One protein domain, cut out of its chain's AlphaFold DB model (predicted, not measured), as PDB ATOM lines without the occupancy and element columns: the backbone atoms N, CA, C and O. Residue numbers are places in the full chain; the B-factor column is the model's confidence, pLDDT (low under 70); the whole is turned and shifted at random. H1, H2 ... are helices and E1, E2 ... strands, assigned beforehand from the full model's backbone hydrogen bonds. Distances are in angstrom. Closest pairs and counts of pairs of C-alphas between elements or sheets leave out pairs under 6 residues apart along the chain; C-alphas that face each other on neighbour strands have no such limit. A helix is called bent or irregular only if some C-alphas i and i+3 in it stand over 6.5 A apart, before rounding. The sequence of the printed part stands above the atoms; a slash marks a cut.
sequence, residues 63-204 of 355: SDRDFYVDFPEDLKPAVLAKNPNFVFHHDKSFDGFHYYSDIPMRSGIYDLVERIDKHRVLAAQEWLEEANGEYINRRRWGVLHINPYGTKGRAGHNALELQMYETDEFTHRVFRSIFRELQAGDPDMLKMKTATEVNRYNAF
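AT A GLANCE: This is residues 63 to 204 of the 355 residues of an uncharacterized protein of Heliobacillus mobilis (UniProt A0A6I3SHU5). What is seen first? A long two-stranded hairpin, E2 and E3, has helix H6 packed on E2, and H4 crosses between H6 and the longest helix, H3. E1 lies beside E3 and H2 packs on H6, while H1 and the loop of residues 148 to 159 lie toward opposite ends of the long axis. What is it made of? The printed part has 142 residues with six named helices and three named strands, in the order E1 H1 H2 H3 E2 E3 H4 H5 H6; the class is mixed, and the sheet E2 - E3 is antiparallel. It is only just compact, close to loose, with a radius of gyration of the C-alphas of 16.9 A, and elongated, spanning 58 by 33 by 30 A.

IN THESE COORDINATES: Where does the first half run? E1 is residues 63 to 66, from C-alpha 63 at (40.081, -80.112, -1.522); H1 is 76 to 82, H2 102 to 107, and H3 112 to 129, 25.2 A long. What follows? E2 is residues 139 to 147, 23.9 A; E3 is 160 to 168, 24.7 A; H4 is 169 to 183, 20.5 A. H5 is 188 to 191, and H6 is 195 to 204, 13.8 A, ending at C-alpha 204 at (51.363, -91.570, -4.061).

HOW THE PARTS SIT: How are the strands joined? E2 and E3 form a hairpin at 151 degrees, with N 142 and O 165 2.9 A apart and N 163 and O 145 2.9 A apart, within hydrogen-bond range. E1 pairs with no named strand; its closest C-alphas to E3 are Asp 66 and Glu 166, 4.4 A. Which helices touch? H4 touches H3 at a steep tilt of 61 degrees, opposite ways, closest at C-alphas 119 and 174, 5.4 A, and touches H6 at C-alphas 175 and 204, 5.8 A. H6 touches H2 at C-alphas 200 and 107, 5.1 A, and comes closest to E2 at C-alphas 202 and 144, 5.3 A. H2 and H3 only just touch, only at the corner, with 3 pairs of C-alphas within 8 A, closest at Pro 104 and Leu 112, 6.0 A. And the rest? H1 is close to but not clearly touching H3, at C-alphas 79 and 128, 6.8 A; H5 and H4 are near each other. How are the helix backbones? In H2 and H4 every O i to N i+4 pair is within hydrogen-bond range; H1 has 2 of 3, H3 13 of 14, H6 1 of 6 with 5 of 7 O i to N i+3 pairs, and H5 is too short for an O i to N i+4 pair. H6 is irregular, with C-alphas 200 and 203 8.3 A apart.

THE WHOLE: How large is it? The two C-alphas farthest apart, Ala 81 and Ala 155, are 57.9 A apart. Is it continuous? The printed part has no cut; the links H1 to H2 and E2 to E3 are long. Where is confidence low? Residues 131 to 134 and 150 to 157 are under 70 in pLDDT; the mean of the printed part is 89.9.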
ATOM      1  N   SER A  63      40.981 -79.665  -0.451       90.06
ATOM      2  CA  SER A  63      40.081 -80.112  -1.522       90.06
ATOM      3  C   SER A  63      38.747 -80.682  -1.030       90.06
ATOM      4  O   SER A  63      37.919 -81.065  -1.853       90.06
ATOM      5  N   ASP A  64      38.559 -80.775   0.289       89.06
ATOM      6  CA  ASP A  64      37.460 -81.496   0.958       89.06
ATOM      7  C   ASP A  64      37.398 -82.981   0.599       89.06
ATOM      8  O   ASP A  64      36.345 -83.620   0.660       89.06
ATOM      9  N   ARG A  65      38.550 -83.533   0.217       93.12
ATOM     10  CA  ARG A  65      38.729 -84.954  -0.034       93.12
ATOM     11  C   ARG A  65      39.678 -85.543   0.979       93.12
ATOM     12  O   ARG A  65      40.678 -84.920   1.338       93.12
ATOM     13  N   ASP A  66      39.402 -86.799   1.292       94.88
ATOM     14  CA  ASP A  66      40.246 -87.612   2.143       94.88
ATOM     15  C   ASP A  66      40.612 -88.890   1.400       94.88
ATOM     16  O   ASP A  66      39.877 -89.344   0.515       94.88
ATOM     17  N   PHE A  67      41.740 -89.467   1.780       97.50
ATOM     18  CA  PHE A  67      42.235 -90.712   1.235       97.50
ATOM     19  C   PHE A  67      42.865 -91.547   2.344       97.50
ATOM     20  O   PHE A  67      43.870 -91.139   2.932       97.50
ATOM     21  N   TYR A  68      42.280 -92.713   2.604       98.06
ATOM     22  CA  TYR A  68      42.686 -93.589   3.695       98.06
ATOM     23  C   TYR A  68      42.741 -95.048   3.262       98.06
ATOM     24  O   TYR A  68      41.889 -95.522   2.503       98.06
ATOM     25  N   VAL A  69      43.727 -95.756   3.804       98.00
ATOM     26  CA  VAL A  69      43.811 -97.216   3.832       98.00
ATOM     27  C   VAL A  69      43.603 -97.673   5.265       98.00
ATOM     28  O   VAL A  69      44.317 -97.235   6.157       98.00
ATOM     29  N   ASP A  70      42.626 -98.542   5.489       97.44
ATOM     30  CA  ASP A  70      42.339 -99.099   6.801       97.44
ATOM     31  C   ASP A  70      43.381-100.147   7.175       97.44
ATOM     32  O   ASP A  70      43.892-100.925   6.353       97.44
ATOM     33  N   PHE A  71      43.663-100.162   8.467       96.69
ATOM     34  CA  PHE A  71      44.525-101.129   9.106       96.69
ATOM     35  C   PHE A  71      43.875-102.522   9.033       96.69
ATOM     36  O   PHE A  71      42.656-102.631   9.188       96.69
ATOM     37  N   PRO A  72      44.646-103.609   8.847       97.19
ATOM     38  CA  PRO A  72      44.091-104.961   8.856       97.19
ATOM     39  C   PRO A  72      43.344-105.269  10.163       97.19
ATOM     40  O   PRO A  72      43.898-105.101  11.252       97.19
ATOM     41  N   GLU A  73      42.086-105.710  10.054       96.25
ATOM     42  CA  GLU A  73      41.179-105.947  11.193       96.25
ATOM     43  C   GLU A  73      41.756-106.906  12.238       96.25
ATOM     44  O   GLU A  73      41.615-106.698  13.443       96.25
ATOM     45  N   ASP A  74      42.458-107.938  11.784       96.69
ATOM     46  CA  ASP A  74      43.116-108.938  12.621       96.69
ATOM     47  C   ASP A  74      44.300-108.374  13.424       96.69
ATOM     48  O   ASP A  74      44.635-108.905  14.485       96.69
ATOM     49  N   LEU A  75      44.900-107.267  12.970       95.62
ATOM     50  CA  LEU A  75      46.047-106.620  13.614       95.62
ATOM     51  C   LEU A  75      45.665-105.415  14.490       95.62
ATOM     52  O   LEU A  75      46.450-105.032  15.364       95.62
ATOM     53  N   LYS A  76      44.459-104.845  14.335       95.81
ATOM     54  CA  LYS A  76      43.974-103.718  15.162       95.81
ATOM     55  C   LYS A  76      44.080-103.972  16.678       95.81
ATOM     56  O   LYS A  76      44.545-103.070  17.382       95.81
ATOM     57  N   PRO A  77      43.743-105.164  17.224       95.69
ATOM     58  CA  PRO A  77      43.871-105.424  18.661       95.69
ATOM     59  C   PRO A  77      45.307-105.302  19.184       95.69
ATOM     60  O   PRO A  77      45.517-104.812  20.293       95.69
ATOM     61  N   ALA A  78      46.304-105.709  18.390       93.38
ATOM     62  CA  ALA A  78      47.711-105.624  18.777       93.38
ATOM     63  C   ALA A  78      48.194-104.166  18.852       93.38
ATOM     64  O   ALA A  78      48.955-103.813  19.752       93.38
ATOM     65  N   VAL A  79      47.708-103.309  17.948       91.75
ATOM     66  CA  VAL A  79      47.989-101.866  17.976       91.75
ATOM     67  C   VAL A  79      47.327-101.211  19.185       91.75
ATOM     68  O   VAL A  79      47.993-100.495  19.930       91.75
ATOM     69  N   LEU A  80      46.048-101.506  19.437       93.19
ATOM     70  CA  LEU A  80      45.307-100.957  20.578       93.19
ATOM     71  C   LEU A  80      45.884-101.385  21.932       93.19
ATOM     72  O   LEU A  80      45.832-100.617  22.891       93.19
ATOM     73  N   ALA A  81      46.483-102.576  22.012       92.75
ATOM     74  CA  ALA A  81      47.208-103.015  23.202       92.75
ATOM     75  C   ALA A  81      48.450-102.151  23.495       92.75
ATOM     76  O   ALA A  81      48.841-102.022  24.655       92.75
ATOM     77  N   LYS A  82      49.064-101.553  22.463       90.31
ATOM     78  CA  LYS A  82      50.223-100.656  22.590       90.31
ATOM     79  C   LYS A  82      49.822 -99.186  22.740       90.31
ATOM     80  O   LYS A  82      50.447 -98.466  23.513       90.31
ATOM     81  N   ASN A  83      48.774 -98.747  22.042       90.69
ATOM     82  CA  ASN A  83      48.167 -97.427  22.202       90.69
ATOM     83  C   ASN A  83      46.630 -97.506  22.102       90.69
ATOM     84  O   ASN A  83      46.092 -97.543  20.994       90.69
ATOM     85  N   PRO A  84      45.904 -97.439  23.234       91.69
ATOM     86  CA  PRO A  84      44.440 -97.445  23.244       91.69
ATOM     87  C   PRO A  84      43.791 -96.261  22.514       91.69
ATOM     88  O   PRO A  84      42.622 -96.339  22.150       91.69
ATOM     89  N   ASN A  85      44.536 -95.171  22.305       91.69
ATOM     90  CA  ASN A  85      44.067 -93.960  21.630       91.69
ATOM     91  C   ASN A  85      44.438 -93.935  20.139       91.69
ATOM     92  O   ASN A  85      44.393 -92.876  19.515       91.69
ATOM     93  N   PHE A  86      44.870 -95.064  19.570       92.38
ATOM     94  CA  PHE A  86      45.161 -95.142  18.144       92.38
ATOM     95  C   PHE A  86      43.886 -94.891  17.329       92.38
ATOM     96  O   PHE A  86      42.853 -95.519  17.563       92.38
ATOM     97  N   VAL A  87      43.965 -93.977  16.362       94.19
ATOM     98  CA  VAL A  87      42.845 -93.632  15.482       94.19
ATOM     99  C   VAL A  87      42.973 -94.416  14.180       94.19
ATOM    100  O   VAL A  87      43.946 -94.258  13.442       94.19
ATOM    101  N   PHE A  88      41.980 -95.257  13.905       95.75
ATOM    102  CA  PHE A  88      41.840 -95.958  12.630       95.75
ATOM    103  C   PHE A  88      40.910 -95.172  11.706       95.75
ATOM    104  O   PHE A  88      39.869 -94.683  12.148       95.75
ATOM    105  N   HIS A  89      41.260 -95.105  10.425       96.44
ATOM    106  CA  HIS A  89      40.389 -94.583   9.380       96.44
ATOM    107  C   HIS A  89      39.967 -95.727   8.466       96.44
ATOM    108  O   HIS A  89      40.795 -96.532   8.055       96.44
ATOM    109  N   HIS A  90      38.677 -95.796   8.146       96.50
ATOM    110  CA  HIS A  90      38.170 -96.779   7.193       96.50
ATOM    111  C   HIS A  90      38.654 -96.485   5.775       96.50
ATOM    112  O   HIS A  90      38.866 -95.319   5.430       96.50
ATOM    113  N   ASP A  91      38.741 -97.536   4.951       97.50
ATOM    114  CA  ASP A  91      39.065 -97.438   3.529       97.50
ATOM    115  C   ASP A  91      38.219 -96.325   2.902       97.50
ATOM    116  O   ASP A  91      36.989 -96.313   3.019       97.50
ATOM    117  N   LYS A  92      38.883 -95.357   2.274       96.56
ATOM    118  CA  LYS A  92      38.224 -94.231   1.616       96.56
ATOM    119  C   LYS A  92      39.064 -93.769   0.440       96.56
ATOM    120  O   LYS A  92      40.218 -93.382   0.622       96.56
ATOM    121  N   SER A  93      38.484 -93.799  -0.755       95.19
ATOM    122  CA  SER A  93      39.104 -93.253  -1.959       95.19
ATOM    123  C   SER A  93      38.665 -91.809  -2.236       95.19
ATOM    124  O   SER A  93      37.795 -91.253  -1.561       95.19
ATOM    125  N   PHE A  94      39.255 -91.186  -3.258       93.31
ATOM    126  CA  PHE A  94      39.007 -89.787  -3.621       93.31
ATOM    127  C   PHE A  94      37.592 -89.506  -4.142       93.31
ATOM    128  O   PHE A  94      37.217 -88.337  -4.273       93.31
ATOM    129  N   ASP A  95      36.835 -90.537  -4.507       90.81
ATOM    130  CA  ASP A  95      35.420 -90.462  -4.885       90.81
ATOM    131  C   ASP A  95      34.469 -90.635  -3.683       90.81
ATOM    132  O   ASP A  95      33.254 -90.502  -3.830       90.81
ATOM    133  N   GLY A  96      35.025 -90.862  -2.488       89.50
ATOM    134  CA  GLY A  96      34.296 -91.035  -1.238       89.50
ATOM    135  C   GLY A  96      33.830 -92.465  -0.968       89.50
ATOM    136  O   GLY A  96      33.231 -92.695   0.082       89.50
ATOM    137  N   PHE A  97      34.094 -93.419  -1.866       91.88
ATOM    138  CA  PHE A  97      33.739 -94.819  -1.652       91.88
ATOM    139  C   PHE A  97      34.803 -95.579  -0.848       91.88
ATOM    140  O   PHE A  97      35.959 -95.171  -0.750       91.88
ATOM    141  N   HIS A  98      34.404 -96.727  -0.297       92.31
ATOM    142  CA  HIS A  98      35.252 -97.623   0.501       92.31
ATOM    143  C   HIS A  98      36.047 -98.631  -0.348       92.31
ATOM    144  O   HIS A  98      36.309 -99.750   0.081       92.31
ATOM    145  N   TYR A  99      36.358 -98.272  -1.592       89.50
ATOM    146  CA  TYR A  99      37.120 -99.093  -2.530       89.50
ATOM    147  C   TYR A  99      37.946 -98.190  -3.451       89.50
ATOM    148  O   TYR A  99      37.609 -97.028  -3.646       89.50
ATOM    149  N   TYR A 100      39.014 -98.728  -4.045       92.81
ATOM    150  CA  TYR A 100      40.045 -97.928  -4.727       92.81
ATOM    151  C   TYR A 100      40.009 -97.984  -6.255       92.81
ATOM    152  O   TYR A 100      41.020 -97.714  -6.895       92.81
ATOM    153  N   SER A 101      38.900 -98.389  -6.877       88.38
ATOM    154  CA  SER A 101      38.864 -98.657  -8.326       88.38
ATOM    155  C   SER A 101      39.056 -97.418  -9.212       88.38
ATOM    156  O   SER A 101      39.398 -97.556 -10.385       88.38
ATOM    157  N   ASP A 102      38.865 -96.213  -8.675       87.94
ATOM    158  CA  ASP A 102      39.104 -94.949  -9.379       87.94
ATOM    159  C   ASP A 102      40.600 -94.691  -9.650       87.94
ATOM    160  O   ASP A 102      40.969 -94.114 -10.680       87.94
ATOM    161  N   ILE A 103      41.487 -95.162  -8.767       91.25
ATOM    162  CA  ILE A 103      42.929 -94.891  -8.838       91.25
ATOM    163  C   ILE A 103      43.634 -95.702  -9.946       91.25
ATOM    164  O   ILE A 103      44.390 -95.087 -10.711       91.25
ATOM    165  N   PRO A 104      43.407 -97.024 -10.117       92.19
ATOM    166  CA  PRO A 104      43.956 -97.810 -11.223       92.19
ATOM    167  C   PRO A 104      43.646 -97.210 -12.594       92.19
ATOM    168  O   PRO A 104      44.532 -97.099 -13.438       92.19
ATOM    169  N   MET A 105      42.404 -96.757 -12.806       88.44
ATOM    170  CA  MET A 105      41.983 -96.186 -14.088       88.44
ATOM    171  C   MET A 105      42.742 -94.900 -14.432       88.44
ATOM    172  O   MET A 105      43.102 -94.685 -15.589       88.44
ATOM    173  N   ARG A 106      43.014 -94.046 -13.437       90.44
ATOM    174  CA  ARG A 106      43.743 -92.782 -13.628       90.44
ATOM    175  C   ARG A 106      45.256 -92.992 -13.761       90.44
ATOM    176  O   ARG A 106      45.893 -92.415 -14.652       90.44
ATOM    177  N   SER A 107      45.826 -93.803 -12.873       91.94
ATOM    178  CA  SER A 107      47.272 -94.046 -12.779       91.94
ATOM    179  C   SER A 107      47.797 -94.999 -13.855       91.94
ATOM    180  O   SER A 107      48.960 -94.905 -14.238       91.94
ATOM    181  N   GLY A 108      46.949 -95.894 -14.373       92.06
ATOM    182  CA  GLY A 108      47.356 -96.991 -15.255       92.06
ATOM    183  C   GLY A 108      47.980 -98.183 -14.519       92.06
ATOM    184  O   GLY A 108      48.441 -99.115 -15.169       92.06
ATOM    185  N   ILE A 109      47.994 -98.176 -13.181       93.94
ATOM    186  CA  ILE A 109      48.495 -99.285 -12.358       93.94
ATOM    187  C   ILE A 109      47.315-100.220 -12.071       93.94
ATOM    188  O   ILE A 109      46.592-100.050 -11.090       93.94
ATOM    189  N   TYR A 110      47.065-101.165 -12.978       92.19
ATOM    190  CA  TYR A 110      45.860-102.005 -12.949       92.19
ATOM    191  C   TYR A 110      45.791-102.967 -11.754       92.19
ATOM    192  O   TYR A 110      44.696-103.284 -11.300       92.19
ATOM    193  N   ASP A 111      46.939-103.385 -11.222       94.50
ATOM    194  CA  ASP A 111      47.063-104.268 -10.057       94.50
ATOM    195  C   ASP A 111      47.168-103.495  -8.725       94.50
ATOM    196  O   ASP A 111      47.479-104.072  -7.684       94.50
ATOM    197  N   LEU A 112      46.901-102.179  -8.719       95.06
ATOM    198  CA  LEU A 112      47.094-101.339  -7.532       95.06
ATOM    199  C   LEU A 112      46.253-101.789  -6.329       95.06
ATOM    200  O   LEU A 112      46.726-101.677  -5.205       95.06
ATOM    201  N   VAL A 113      45.043-102.314  -6.535       95.38
ATOM    202  CA  VAL A 113      44.201-102.808  -5.428       95.38
ATOM    203  C   VAL A 113      44.859-104.007  -4.738       95.38
ATOM    204  O   VAL A 113      44.993-104.011  -3.519       95.38
ATOM    205  N   GLU A 114      45.371-104.967  -5.514       96.50
ATOM    206  CA  GLU A 114      46.102-106.127  -4.984       96.50
ATOM    207  C   GLU A 114      47.365-105.689  -4.229       96.50
ATOM    208  O   GLU A 114      47.698-106.226  -3.170       96.50
ATOM    209  N   ARG A 115      48.050-104.659  -4.741       97.50
ATOM    210  CA  ARG A 115      49.200-104.045  -4.066       97.50
ATOM    211  C   ARG A 115      48.791-103.383  -2.752       97.50
ATOM    212  O   ARG A 115      49.478-103.587  -1.758       97.50
ATOM    213  N   ILE A 116      47.691-102.631  -2.702       97.62
ATOM    214  CA  ILE A 116      47.199-102.027  -1.453       97.62
ATOM    215  C   ILE A 116      46.946-103.115  -0.407       97.62
ATOM    216  O   ILE A 116      47.429-102.991   0.716       97.62
ATOM    217  N   ASP A 117      46.286-104.211  -0.777       96.94
ATOM    218  CA  ASP A 117      45.984-105.311   0.146       96.94
ATOM    219  C   ASP A 117      47.237-106.035   0.647       96.94
ATOM    220  O   ASP A 117      47.362-106.328   1.838       96.94
ATOM    221  N   LYS A 118      48.221-106.249  -0.227       97.94
ATOM    222  CA  LYS A 118      49.528-106.777   0.174       97.94
ATOM    223  C   LYS A 118      50.256-105.818   1.122       97.94
ATOM    224  O   LYS A 118      50.733-106.221   2.184       97.94
ATOM    225  N   HIS A 119      50.377-104.550   0.739       98.06
ATOM    226  CA  HIS A 119      51.223-103.586   1.436       98.06
ATOM    227  C   HIS A 119      50.591-103.029   2.714       98.06
ATOM    228  O   HIS A 119      51.341-102.625   3.600       98.06
ATOM    229  N   ARG A 120      49.260-103.065   2.879       97.69
ATOM    230  CA  ARG A 120      48.617-102.751   4.168       97.69
ATOM    231  C   ARG A 120      48.990-103.755   5.255       97.69
ATOM    232  O   ARG A 120      49.225-103.358   6.391       97.69
ATOM    233  N   VAL A 121      49.128-105.036   4.903       97.62
ATOM    234  CA  VAL A 121      49.588-106.069   5.843       97.62
ATOM    235  C   VAL A 121      51.062-105.860   6.185       97.62
ATOM    236  O   VAL A 121      51.410-105.845   7.364       97.62
ATOM    237  N   LEU A 122      51.913-105.625   5.179       96.25
ATOM    238  CA  LEU A 122      53.342-105.360   5.394       96.25
ATOM    239  C   LEU A 122      53.569-104.124   6.275       96.25
ATOM    240  O   LEU A 122      54.279-104.206   7.272       96.25
ATOM    241  N   ALA A 123      52.922-103.002   5.954       95.12
ATOM    242  CA  ALA A 123      53.054-101.766   6.721       95.12
ATOM    243  C   ALA A 123      52.563-101.933   8.168       95.12
ATOM    244  O   ALA A 123      53.169-101.391   9.089       95.12
ATOM    245  N   ALA A 124      51.487-102.696   8.384       94.81
ATOM    246  CA  ALA A 124      50.960-102.973   9.716       94.81
ATOM    247  C   ALA A 124      51.916-103.830  10.558       94.81
ATOM    248  O   ALA A 124      52.121-103.545  11.739       94.81
ATOM    249  N   GLN A 125      52.518-104.855   9.952       93.81
ATOM    250  CA  GLN A 125      53.523-105.701  10.601       93.81
ATOM    251  C   GLN A 125      54.777-104.900  10.956       93.81
ATOM    252  O   GLN A 125      55.183-104.905  12.115       93.81
ATOM    253  N   GLU A 126      55.320-104.135  10.001       91.12
ATOM    254  CA  GLU A 126      56.463-103.242  10.235       91.12
ATOM    255  C   GLU A 126      56.188-102.283  11.401       91.12
ATOM    256  O   GLU A 126      57.025-102.118  12.288       91.12
ATOM    257  N   TRP A 127      54.986-101.698  11.458       89.56
ATOM    258  CA  TRP A 127      54.595-100.811  12.553       89.56
ATOM    259  C   TRP A 127      54.573-101.530  13.908       89.56
ATOM    260  O   TRP A 127      55.052-101.001  14.910       89.56
ATOM    261  N   LEU A 128      54.033-102.750  13.968       89.62
ATOM    262  CA  LEU A 128      53.981-103.536  15.202       89.62
ATOM    263  C   LEU A 128      55.367-103.967  15.697       89.62
ATOM    264  O   LEU A 128      55.541-104.153  16.907       89.62
ATOM    265  N   GLU A 129      56.330-104.115  14.791       88.44
ATOM    266  CA  GLU A 129      57.706-104.520  15.077       88.44
ATOM    267  C   GLU A 129      58.622-103.349  15.474       88.44
ATOM    268  O   GLU A 129      59.690-103.578  16.046       88.44
ATOM    269  N   GLU A 130      58.216-102.092  15.247       83.31
ATOM    270  CA  GLU A 130      59.015-100.919  15.614       83.31
ATOM    271  C   GLU A 130      59.265-100.849  17.133       83.31
ATOM    272  O   GLU A 130      58.395-100.495  17.937       83.31
ATOM    273  N   ALA A 131      60.508-101.150  17.528       58.28
ATOM    274  CA  ALA A 131      60.943-101.236  18.924       58.28
ATOM    275  C   ALA A 131      60.854 -99.904  19.696       58.28
ATOM    276  O   ALA A 131      60.707 -99.920  20.914       58.28
ATOM    277  N   ASN A 132      60.916 -98.770  18.989       57.31
ATOM    278  CA  ASN A 132      60.892 -97.410  19.547       57.31
ATOM    279  C   ASN A 132      59.821 -96.513  18.889       57.31
ATOM    280  O   ASN A 132      59.893 -95.290  19.008       57.31
ATOM    281  N   GLY A 133      58.879 -97.096  18.141       59.62
ATOM    282  CA  GLY A 133      57.908 -96.335  17.354       59.62
ATOM    283  C   GLY A 133      56.893 -95.599  18.228       59.62
ATOM    284  O   GLY A 133      56.379 -96.141  19.208       59.62
ATOM    285  N   GLU A 134      56.559 -94.363  17.857       66.94
ATOM    286  CA  GLU A 134      55.327 -93.739  18.334       66.94
ATOM    287  C   GLU A 134      54.157 -94.457  17.644       66.94
ATOM    288  O   GLU A 134      53.941 -94.309  16.443       66.94
ATOM    289  N   TYR A 135      53.404 -95.265  18.394       82.19
ATOM    290  CA  TYR A 135      52.196 -95.955  17.922       82.19
ATOM    291  C   TYR A 135      51.046 -94.959  17.737       82.19
ATOM    292  O   TYR A 135      50.028 -95.047  18.413       82.19
ATOM    293  N   ILE A 136      51.225 -93.951  16.888       88.12
ATOM    294  CA  ILE A 136      50.277 -92.859  16.672       88.12
ATOM    295  C   ILE A 136      50.065 -92.709  15.172       88.12
ATOM    296  O   ILE A 136      51.002 -92.401  14.438       88.12
ATOM    297  N   ASN A 137      48.822 -92.871  14.726       91.44
ATOM    298  CA  ASN A 137      48.442 -92.572  13.353       91.44
ATOM    299  C   ASN A 137      48.234 -91.063  13.196       91.44
ATOM    300  O   ASN A 137      47.154 -90.537  13.471       91.44
ATOM    301  N   ARG A 138      49.302 -90.343  12.850       90.25
ATOM    302  CA  ARG A 138      49.235 -88.894  12.654       90.25
ATOM    303  C   ARG A 138      48.468 -88.568  11.380       90.25
ATOM    304  O   ARG A 138      48.631 -89.236  10.362       90.25
ATOM    305  N   ARG A 139      47.662 -87.511  11.447       90.12
ATOM    306  CA  ARG A 139      47.037 -86.896  10.275       90.12
ATOM    307  C   ARG A 139      48.120 -86.298   9.379       90.12
ATOM    308  O   ARG A 139      49.026 -85.641   9.875       90.12
ATOM    309  N   ARG A 140      47.975 -86.483   8.072       91.38
ATOM    310  CA  ARG A 140      48.881 -85.999   7.029       91.38
ATOM    311  C   ARG A 140      48.122 -85.272   5.925       91.38
ATOM    312  O   ARG A 140      46.901 -85.369   5.809       91.38
ATOM    313  N   TRP A 141      48.881 -84.577   5.084       92.56
ATOM    314  CA  TRP A 141      48.375 -83.856   3.922       92.56
ATOM    315  C   TRP A 141      49.060 -84.341   2.655       92.56
ATOM    316  O   TRP A 141      50.269 -84.180   2.500       92.56
ATOM    317  N   GLY A 142      48.276 -84.897   1.738       94.50
ATOM    318  CA  GLY A 142      48.742 -85.235   0.400       94.50
ATOM    319  C   GLY A 142      48.359 -84.183  -0.638       94.50
ATOM    320  O   GLY A 142      47.498 -83.338  -0.400       94.50
ATOM    321  N   VAL A 143      48.985 -84.233  -1.812       95.94
ATOM    322  CA  VAL A 143      48.723 -83.328  -2.939       95.94
ATOM    323  C   VAL A 143      47.776 -84.004  -3.928       95.94
ATOM    324  O   VAL A 143      48.152 -84.932  -4.640       95.94
ATOM    325  N   LEU A 144      46.536 -83.521  -4.001       95.75
ATOM    326  CA  LEU A 144      45.501 -84.044  -4.895       95.75
ATOM    327  C   LEU A 144      45.733 -83.587  -6.333       95.75
ATOM    328  O   LEU A 144      45.559 -84.364  -7.275       95.75
ATOM    329  N   HIS A 145      46.043 -82.301  -6.491       95.56
ATOM    330  CA  HIS A 145      46.146 -81.656  -7.789       95.56
ATOM    331  C   HIS A 145      47.109 -80.471  -7.750       95.56
ATOM    332  O   HIS A 145      47.041 -79.617  -6.868       95.56
ATOM    333  N   ILE A 146      47.958 -80.404  -8.768       95.44
ATOM    334  CA  ILE A 146      48.921 -79.339  -9.011       95.44
ATOM    335  C   ILE A 146      48.466 -78.554 -10.237       95.44
ATOM    336  O   ILE A 146      48.344 -79.113 -11.330       95.44
ATOM    337  N   ASN A 147      48.257 -77.251 -10.070       92.25
ATOM    338  CA  ASN A 147      48.057 -76.310 -11.164       92.25
ATOM    339  C   ASN A 147      49.218 -75.293 -11.183       92.25
ATOM    340  O   ASN A 147      49.205 -74.333 -10.405       92.25
ATOM    341  N   PRO A 148      50.208 -75.467 -12.077       83.81
ATOM    342  CA  PRO A 148      51.415 -74.640 -12.117       83.81
ATOM    343  C   PRO A 148      51.199 -73.221 -12.670       83.81
ATOM    344  O   PRO A 148      52.168 -72.471 -12.751       83.81
ATOM    345  N   TYR A 149      49.967 -72.875 -13.064       79.38
ATOM    346  CA  TYR A 149      49.584 -71.555 -13.582       79.38
ATOM    347  C   TYR A 149      48.525 -70.849 -12.715       79.38
ATOM    348  O   TYR A 149      48.147 -69.710 -12.997       79.38
ATOM    349  N   GLY A 150      48.021 -71.526 -11.675       66.00
ATOM    350  CA  GLY A 150      46.928 -71.058 -10.822       66.00
ATOM    351  C   GLY A 150      45.593 -70.830 -11.551       66.00
ATOM    352  O   GLY A 150      45.479 -70.882 -12.774       66.00
ATOM    353  N   THR A 151      44.532 -70.568 -10.789       59.66
ATOM    354  CA  THR A 151      43.209 -70.167 -11.318       59.66
ATOM    355  C   THR A 151      43.137 -68.694 -11.734       59.66
ATOM    356  O   THR A 151      42.269 -68.304 -12.514       59.66
ATOM    357  N   LYS A 152      44.055 -67.859 -11.231       55.00
ATOM    358  CA  LYS A 152      44.151 -66.419 -11.536       55.00
ATOM    359  C   LYS A 152      45.090 -66.091 -12.700       55.00
ATOM    360  O   LYS A 152      45.278 -64.904 -12.963       55.00
ATOM    361  N   GLY A 153      45.673 -67.096 -13.360       48.22
ATOM    362  CA  GLY A 153      46.680 -66.949 -14.411       48.22
ATOM    363  C   GLY A 153      46.228 -66.030 -15.544       48.22
ATOM    364  O   GLY A 153      45.630 -66.457 -16.529       48.22
ATOM    365  N   ARG A 154      46.503 -64.733 -15.400       50.34
ATOM    366  CA  ARG A 154      46.525 -63.774 -16.502       50.34
ATOM    367  C   ARG A 154      47.905 -63.866 -17.141       50.34
ATOM    368  O   ARG A 154      48.889 -64.104 -16.444       50.34
ATOM    369  N   ALA A 155      47.979 -63.644 -18.452       47.25
ATOM    370  CA  ALA A 155      49.252 -63.564 -19.159       47.25
ATOM    371  C   ALA A 155      50.230 -62.638 -18.406       47.25
ATOM    372  O   ALA A 155      49.907 -61.478 -18.149       47.25
ATOM    373  N   GLY A 156      51.404 -63.163 -18.041       53.81
ATOM    374  CA  GLY A 156      52.484 -62.399 -17.408       53.81
ATOM    375  C   GLY A 156      52.587 -62.454 -15.877       53.81
ATOM    376  O   GLY A 156      53.504 -61.827 -15.354       53.81
ATOM    377  N   HIS A 157      51.727 -63.195 -15.164       66.62
ATOM    378  CA  HIS A 157      51.844 -63.387 -13.709       66.62
ATOM    379  C   HIS A 157      52.179 -64.838 -13.343       66.62
ATOM    380  O   HIS A 157      51.513 -65.766 -13.799       66.62
ATOM    381  N   ASN A 158      53.202 -65.019 -12.505       70.94
ATOM    382  CA  ASN A 158      53.532 -66.309 -11.908       70.94
ATOM    383  C   ASN A 158      52.436 -66.656 -10.894       70.94
ATOM    384  O   ASN A 158      52.147 -65.836 -10.034       70.94
ATOM    385  N   ALA A 159      51.833 -67.840 -10.977       84.25
ATOM    386  CA  ALA A 159      50.897 -68.329  -9.969       84.25
ATOM    387  C   ALA A 159      51.005 -69.848  -9.830       84.25
ATOM    388  O   ALA A 159      51.237 -70.546 -10.813       84.25
ATOM    389  N   LEU A 160      50.823 -70.350  -8.614       89.50
ATOM    390  CA  LEU A 160      50.882 -71.763  -8.272       89.50
ATOM    391  C   LEU A 160      49.675 -72.107  -7.406       89.50
ATOM    392  O   LEU A 160      49.400 -71.429  -6.422       89.50
ATOM    393  N   GLU A 161      48.967 -73.176  -7.748       92.50
ATOM    394  CA  GLU A 161      47.877 -73.692  -6.929       92.50
ATOM    395  C   GLU A 161      48.076 -75.182  -6.640       92.50
ATOM    396  O   GLU A 161      48.265 -75.989  -7.552       92.50
ATOM    397  N   LEU A 162      48.022 -75.529  -5.355       94.31
ATOM    398  CA  LEU A 162      48.072 -76.887  -4.830       94.31
ATOM    399  C   LEU A 162      46.761 -77.181  -4.105       94.31
ATOM    400  O   LEU A 162      46.379 -76.475  -3.169       94.31
ATOM    401  N   GLN A 163      46.081 -78.238  -4.532       94.81
ATOM    402  CA  GLN A 163      44.933 -78.780  -3.818       94.81
ATOM    403  C   GLN A 163      45.406 -79.944  -2.962       94.81
ATOM    404  O   GLN A 163      45.963 -80.907  -3.485       94.81
ATOM    405  N   MET A 164      45.182 -79.846  -1.660       94.56
ATOM    406  CA  MET A 164      45.589 -80.825  -0.665       94.56
ATOM    407  C   MET A 164      44.417 -81.741  -0.316       94.56
ATOM    408  O   MET A 164      43.267 -81.297  -0.290       94.56
ATOM    409  N   TYR A 165      44.692 -83.004  -0.029       94.94
ATOM    410  CA  TYR A 165      43.730 -83.947   0.539       94.94
ATOM    411  C   TYR A 165      44.214 -84.430   1.901       94.94
ATOM    412  O   TYR A 165      45.416 -84.442   2.178       94.94
ATOM    413  N   GLU A 166      43.271 -84.826   2.742       94.38
ATOM    414  CA  GLU A 166      43.563 -85.377   4.057       94.38
ATOM    415  C   GLU A 166      43.933 -86.859   3.965       94.38
ATOM    416  O   GLU A 166      43.300 -87.627   3.242       94.38
ATOM    417  N   THR A 167      44.969 -87.271   4.684       96.19
ATOM    418  CA  THR A 167      45.386 -88.672   4.783       96.19
ATOM    419  C   THR A 167      46.039 -88.919   6.140       96.19
ATOM    420  O   THR A 167      45.938 -88.086   7.042       96.19
ATOM    421  N   ASP A 168      46.697 -90.056   6.326       95.25
ATOM    422  CA  ASP A 168      47.363 -90.396   7.576       95.25
ATOM    423  C   ASP A 168      48.707 -91.112   7.372       95.25
ATOM    424  O   ASP A 168      49.099 -91.483   6.261       95.25
ATOM    425  N   GLU A 169      49.459 -91.248   8.462       94.06
ATOM    426  CA  GLU A 169      50.774 -91.894   8.495       94.06
ATOM    427  C   GLU A 169      50.711 -93.356   8.023       94.06
ATOM    428  O   GLU A 169      51.627 -93.825   7.343       94.06
ATOM    429  N   PHE A 170      49.625 -94.078   8.309       96.25
ATOM    430  CA  PHE A 170      49.450 -95.450   7.826       96.25
ATOM    431  C   PHE A 170      49.261 -95.537   6.319       96.25
ATOM    432  O   PHE A 170      50.015 -96.246   5.650       96.25
ATOM    433  N   THR A 171      48.358 -94.744   5.763       97.50
ATOM    434  CA  THR A 171      48.162 -94.634   4.317       97.50
ATOM    435  C   THR A 171      49.453 -94.211   3.626       97.50
ATOM    436  O   THR A 171      49.842 -94.803   2.615       97.50
ATOM    437  N   HIS A 172      50.176 -93.243   4.201       96.00
ATOM    438  CA  HIS A 172      51.494 -92.839   3.719       96.00
ATOM    439  C   HIS A 172      52.456 -94.031   3.648       96.00
ATOM    440  O   HIS A 172      53.013 -94.298   2.583       96.00
ATOM    441  N   ARG A 173      52.613 -94.800   4.733       95.38
ATOM    442  CA  ARG A 173      53.499 -95.977   4.772       95.38
ATOM    443  C   ARG A 173      53.110 -97.048   3.761       95.38
ATOM    444  O   ARG A 173      53.995 -97.564   3.077       95.38
ATOM    445  N   VAL A 174      51.816 -97.335   3.606       97.81
ATOM    446  CA  VAL A 174      51.320 -98.275   2.586       97.81
ATOM    447  C   VAL A 174      51.770 -97.829   1.198       97.81
ATOM    448  O   VAL A 174      52.427 -98.591   0.489       97.81
ATOM    449  N   PHE A 175      51.508 -96.576   0.825       97.62
ATOM    450  CA  PHE A 175      51.863 -96.069  -0.501       97.62
ATOM    451  C   PHE A 175      53.370 -95.915  -0.715       97.62
ATOM    452  O   PHE A 175      53.844 -96.137  -1.831       97.62
ATOM    453  N   ARG A 176      54.155 -95.632   0.332       95.81
ATOM    454  CA  ARG A 176      55.625 -95.684   0.260       95.81
ATOM    455  C   ARG A 176      56.133 -97.105   0.044       95.81
ATOM    456  O   ARG A 176      57.072 -97.297  -0.726       95.81
ATOM    457  N   SER A 177      55.512 -98.098   0.677       96.50
ATOM    458  CA  SER A 177      55.848 -99.510   0.482       96.50
ATOM    459  C   SER A 177      55.528 -99.964  -0.951       96.50
ATOM    460  O   SER A 177      56.398-100.525  -1.621       96.50
ATOM    461  N   ILE A 178      54.348 -99.604  -1.477       97.19
ATOM    462  CA  ILE A 178      53.972 -99.850  -2.882       97.19
ATOM    463  C   ILE A 178      54.955 -99.160  -3.833       97.19
ATOM    464  O   ILE A 178      55.421 -99.771  -4.792       97.19
ATOM    465  N   PHE A 179      55.296 -97.895  -3.575       96.19
ATOM    466  CA  PHE A 179      56.228 -97.143  -4.413       96.19
ATOM    467  C   PHE A 179      57.605 -97.813  -4.491       96.19
ATOM    468  O   PHE A 179      58.145 -97.944  -5.586       96.19
ATOM    469  N   ARG A 180      58.150 -98.295  -3.366       94.75
ATOM    470  CA  ARG A 180      59.427 -99.034  -3.348       94.75
ATOM    471  C   ARG A 180      59.361-100.312  -4.181       94.75
ATOM    472  O   ARG A 180      60.314-100.615  -4.894       94.75
ATOM    473  N   GLU A 181      58.246-101.044  -4.119       95.00
ATOM    474  CA  GLU A 181      58.042-102.215  -4.977       95.00
ATOM    475  C   GLU A 181      57.995-101.826  -6.459       95.00
ATOM    476  O   GLU A 181      58.666-102.451  -7.280       95.00
ATOM    477  N   LEU A 182      57.251-100.772  -6.805       94.06
ATOM    478  CA  LEU A 182      57.149-100.292  -8.183       94.06
ATOM    479  C   LEU A 182      58.494 -99.797  -8.717       94.06
ATOM    480  O   LEU A 182      58.827-100.084  -9.862       94.06
ATOM    481  N   GLN A 183      59.282 -99.091  -7.901       91.81
ATOM    482  CA  GLN A 183      60.582 -98.528  -8.274       91.81
ATOM    483  C   GLN A 183      61.570 -99.599  -8.760       91.81
ATOM    484  O   GLN A 183      62.382 -99.320  -9.641       91.81
ATOM    485  N   ALA A 184      61.465-100.835  -8.257       86.56
ATOM    486  CA  ALA A 184      62.279-101.959  -8.718       86.56
ATOM    487  C   ALA A 184      62.008-102.354 -10.188       86.56
ATOM    488  O   ALA A 184      62.839-103.024 -10.799       86.56
ATOM    489  N   GLY A 185      60.867-101.943 -10.756       84.31
ATOM    490  CA  GLY A 185      60.418-102.283 -12.109       84.31
ATOM    491  C   GLY A 185      60.510-101.163 -13.154       84.31
ATOM    492  O   GLY A 185      59.905-101.315 -14.209       84.31
ATOM    493  N   ASP A 186      61.217-100.056 -12.885       76.88
ATOM    494  CA  ASP A 186      61.265 -98.850 -13.750       76.88
ATOM    495  C   ASP A 186      59.863 -98.303 -14.124       76.88
ATOM    496  O   ASP A 186      59.461 -98.284 -15.295       76.88
ATOM    497  N   PRO A 187      59.073 -97.868 -13.125       84.31
ATOM    498  CA  PRO A 187      57.674 -97.534 -13.328       84.31
ATOM    499  C   PRO A 187      57.532 -96.213 -14.093       84.31
ATOM    500  O   PRO A 187      58.256 -95.245 -13.842       84.31
ATOM    501  N   ASP A 188      56.530 -96.136 -14.976       88.81
ATOM    502  CA  ASP A 188      56.264 -94.953 -15.808       88.81
ATOM    503  C   ASP A 188      56.162 -93.658 -14.997       88.81
ATOM    504  O   ASP A 188      56.603 -92.603 -15.451       88.81
ATOM    505  N   MET A 189      55.668 -93.734 -13.759       90.88
ATOM    506  CA  MET A 189      55.545 -92.585 -12.863       90.88
ATOM    507  C   MET A 189      56.865 -91.819 -12.648       90.88
ATOM    508  O   MET A 189      56.825 -90.609 -12.435       90.88
ATOM    509  N   LEU A 190      58.033 -92.471 -12.759       89.06
ATOM    510  CA  LEU A 190      59.353 -91.831 -12.629       89.06
ATOM    511  C   LEU A 190      59.815 -91.106 -13.902       89.06
ATOM    512  O   LEU A 190      60.762 -90.313 -13.864       89.06
ATOM    513  N   LYS A 191      59.143 -91.345 -15.031       90.44
ATOM    514  CA  LYS A 191      59.436 -90.734 -16.337       90.44
ATOM    515  C   LYS A 191      58.635 -89.452 -16.575       90.44
ATOM    516  O   LYS A 191      58.919 -88.740 -17.536       90.44
ATOM    517  N   MET A 192      57.668 -89.158 -15.704       90.19
ATOM    518  CA  MET A 192      56.796 -87.985 -15.788       90.19
ATOM    519  C   MET A 192      57.606 -86.685 -15.700       90.19
ATOM    520  O   MET A 192      58.552 -86.587 -14.913       90.19
ATOM    521  N   LYS A 193      57.234 -85.694 -16.518       89.81
ATOM    522  CA  LYS A 193      57.935 -84.402 -16.630       89.81
ATOM    523  C   LYS A 193      57.058 -83.197 -16.325       89.81
ATOM    524  O   LYS A 193      57.579 -82.117 -16.080       89.81
ATOM    525  N   THR A 194      55.741 -83.365 -16.346       92.19
ATOM    526  CA  THR A 194      54.785 -82.264 -16.196       92.19
ATOM    527  C   THR A 194      53.888 -82.441 -14.973       92.19
ATOM    528  O   THR A 194      53.628 -83.556 -14.523       92.19
ATOM    529  N   ALA A 195      53.349 -81.335 -14.449       92.75
ATOM    530  CA  ALA A 195      52.381 -81.376 -13.350       92.75
ATOM    531  C   ALA A 195      51.132 -82.213 -13.697       92.75
ATOM    532  O   ALA A 195      50.652 -82.982 -12.870       92.75
ATOM    533  N   THR A 196      50.630 -82.113 -14.934       92.12
ATOM    534  CA  THR A 196      49.457 -82.871 -15.406       92.12
ATOM    535  C   THR A 196      49.688 -84.379 -15.377       92.12
ATOM    536  O   THR A 196      48.812 -85.136 -14.965       92.12
ATOM    537  N   GLU A 197      50.869 -84.815 -15.801       94.25
ATOM    538  CA  GLU A 197      51.292 -86.211 -15.743       94.25
ATOM    539  C   GLU A 197      51.400 -86.713 -14.298       94.25
ATOM    540  O   GLU A 197      50.845 -87.759 -13.965       94.25
ATOM    541  N   VAL A 198      52.043 -85.931 -13.427       95.62
ATOM    542  CA  VAL A 198      52.203 -86.248 -12.000       95.62
ATOM    543  C   VAL A 198      50.855 -86.335 -11.276       95.62
ATOM    544  O   VAL A 198      50.648 -87.254 -10.486       95.62
ATOM    545  N   ASN A 199      49.889 -85.468 -11.608       95.25
ATOM    546  CA  ASN A 199      48.540 -85.486 -11.026       95.25
ATOM    547  C   ASN A 199      47.808 -86.830 -11.213       95.25
ATOM    548  O   ASN A 199      46.891 -87.143 -10.452       95.25
ATOM    549  N   ARG A 200      48.199 -87.660 -12.194       95.00
ATOM    550  CA  ARG A 200      47.621 -89.003 -12.383       95.00
ATOM    551  C   ARG A 200      47.948 -89.960 -11.233       95.00
ATOM    552  O   ARG A 200      47.170 -90.878 -10.967       95.00
ATOM    553  N   TYR A 201      49.061 -89.717 -10.547       96.06
ATOM    554  CA  TYR A 201      49.611 -90.535  -9.466       96.06
ATOM    555  C   TYR A 201      49.433 -89.882  -8.088       96.06
ATOM    556  O   TYR A 201      50.163 -90.207  -7.158       96.06
ATOM    557  N   ASN A 202      48.462 -88.979  -7.934       95.50
ATOM    558  CA  ASN A 202      48.223 -88.240  -6.689       95.50
ATOM    559  C   ASN A 202      48.032 -89.117  -5.434       95.50
ATOM    560  O   ASN A 202      48.378 -88.672  -4.351       95.50
ATOM    561  N   ALA A 203      47.592 -90.373  -5.567       96.44
ATOM    562  CA  ALA A 203      47.522 -91.334  -4.461       96.44
ATOM    563  C   ALA A 203      48.891 -91.623  -3.813       96.44
ATOM    564  O   ALA A 203      48.950 -91.993  -2.647       96.44
ATOM    565  N   PHE A 204      49.988 -91.437  -4.555       96.88
ATOM    566  CA  PHE A 204      51.363 -91.570  -4.061       96.88
ATOM    567  C   PHE A 204      51.931 -90.259  -3.505       96.88
ATOM    568  O   PHE A 204      52.968 -90.273  -2.848       96.88
TER     569      PHE A 204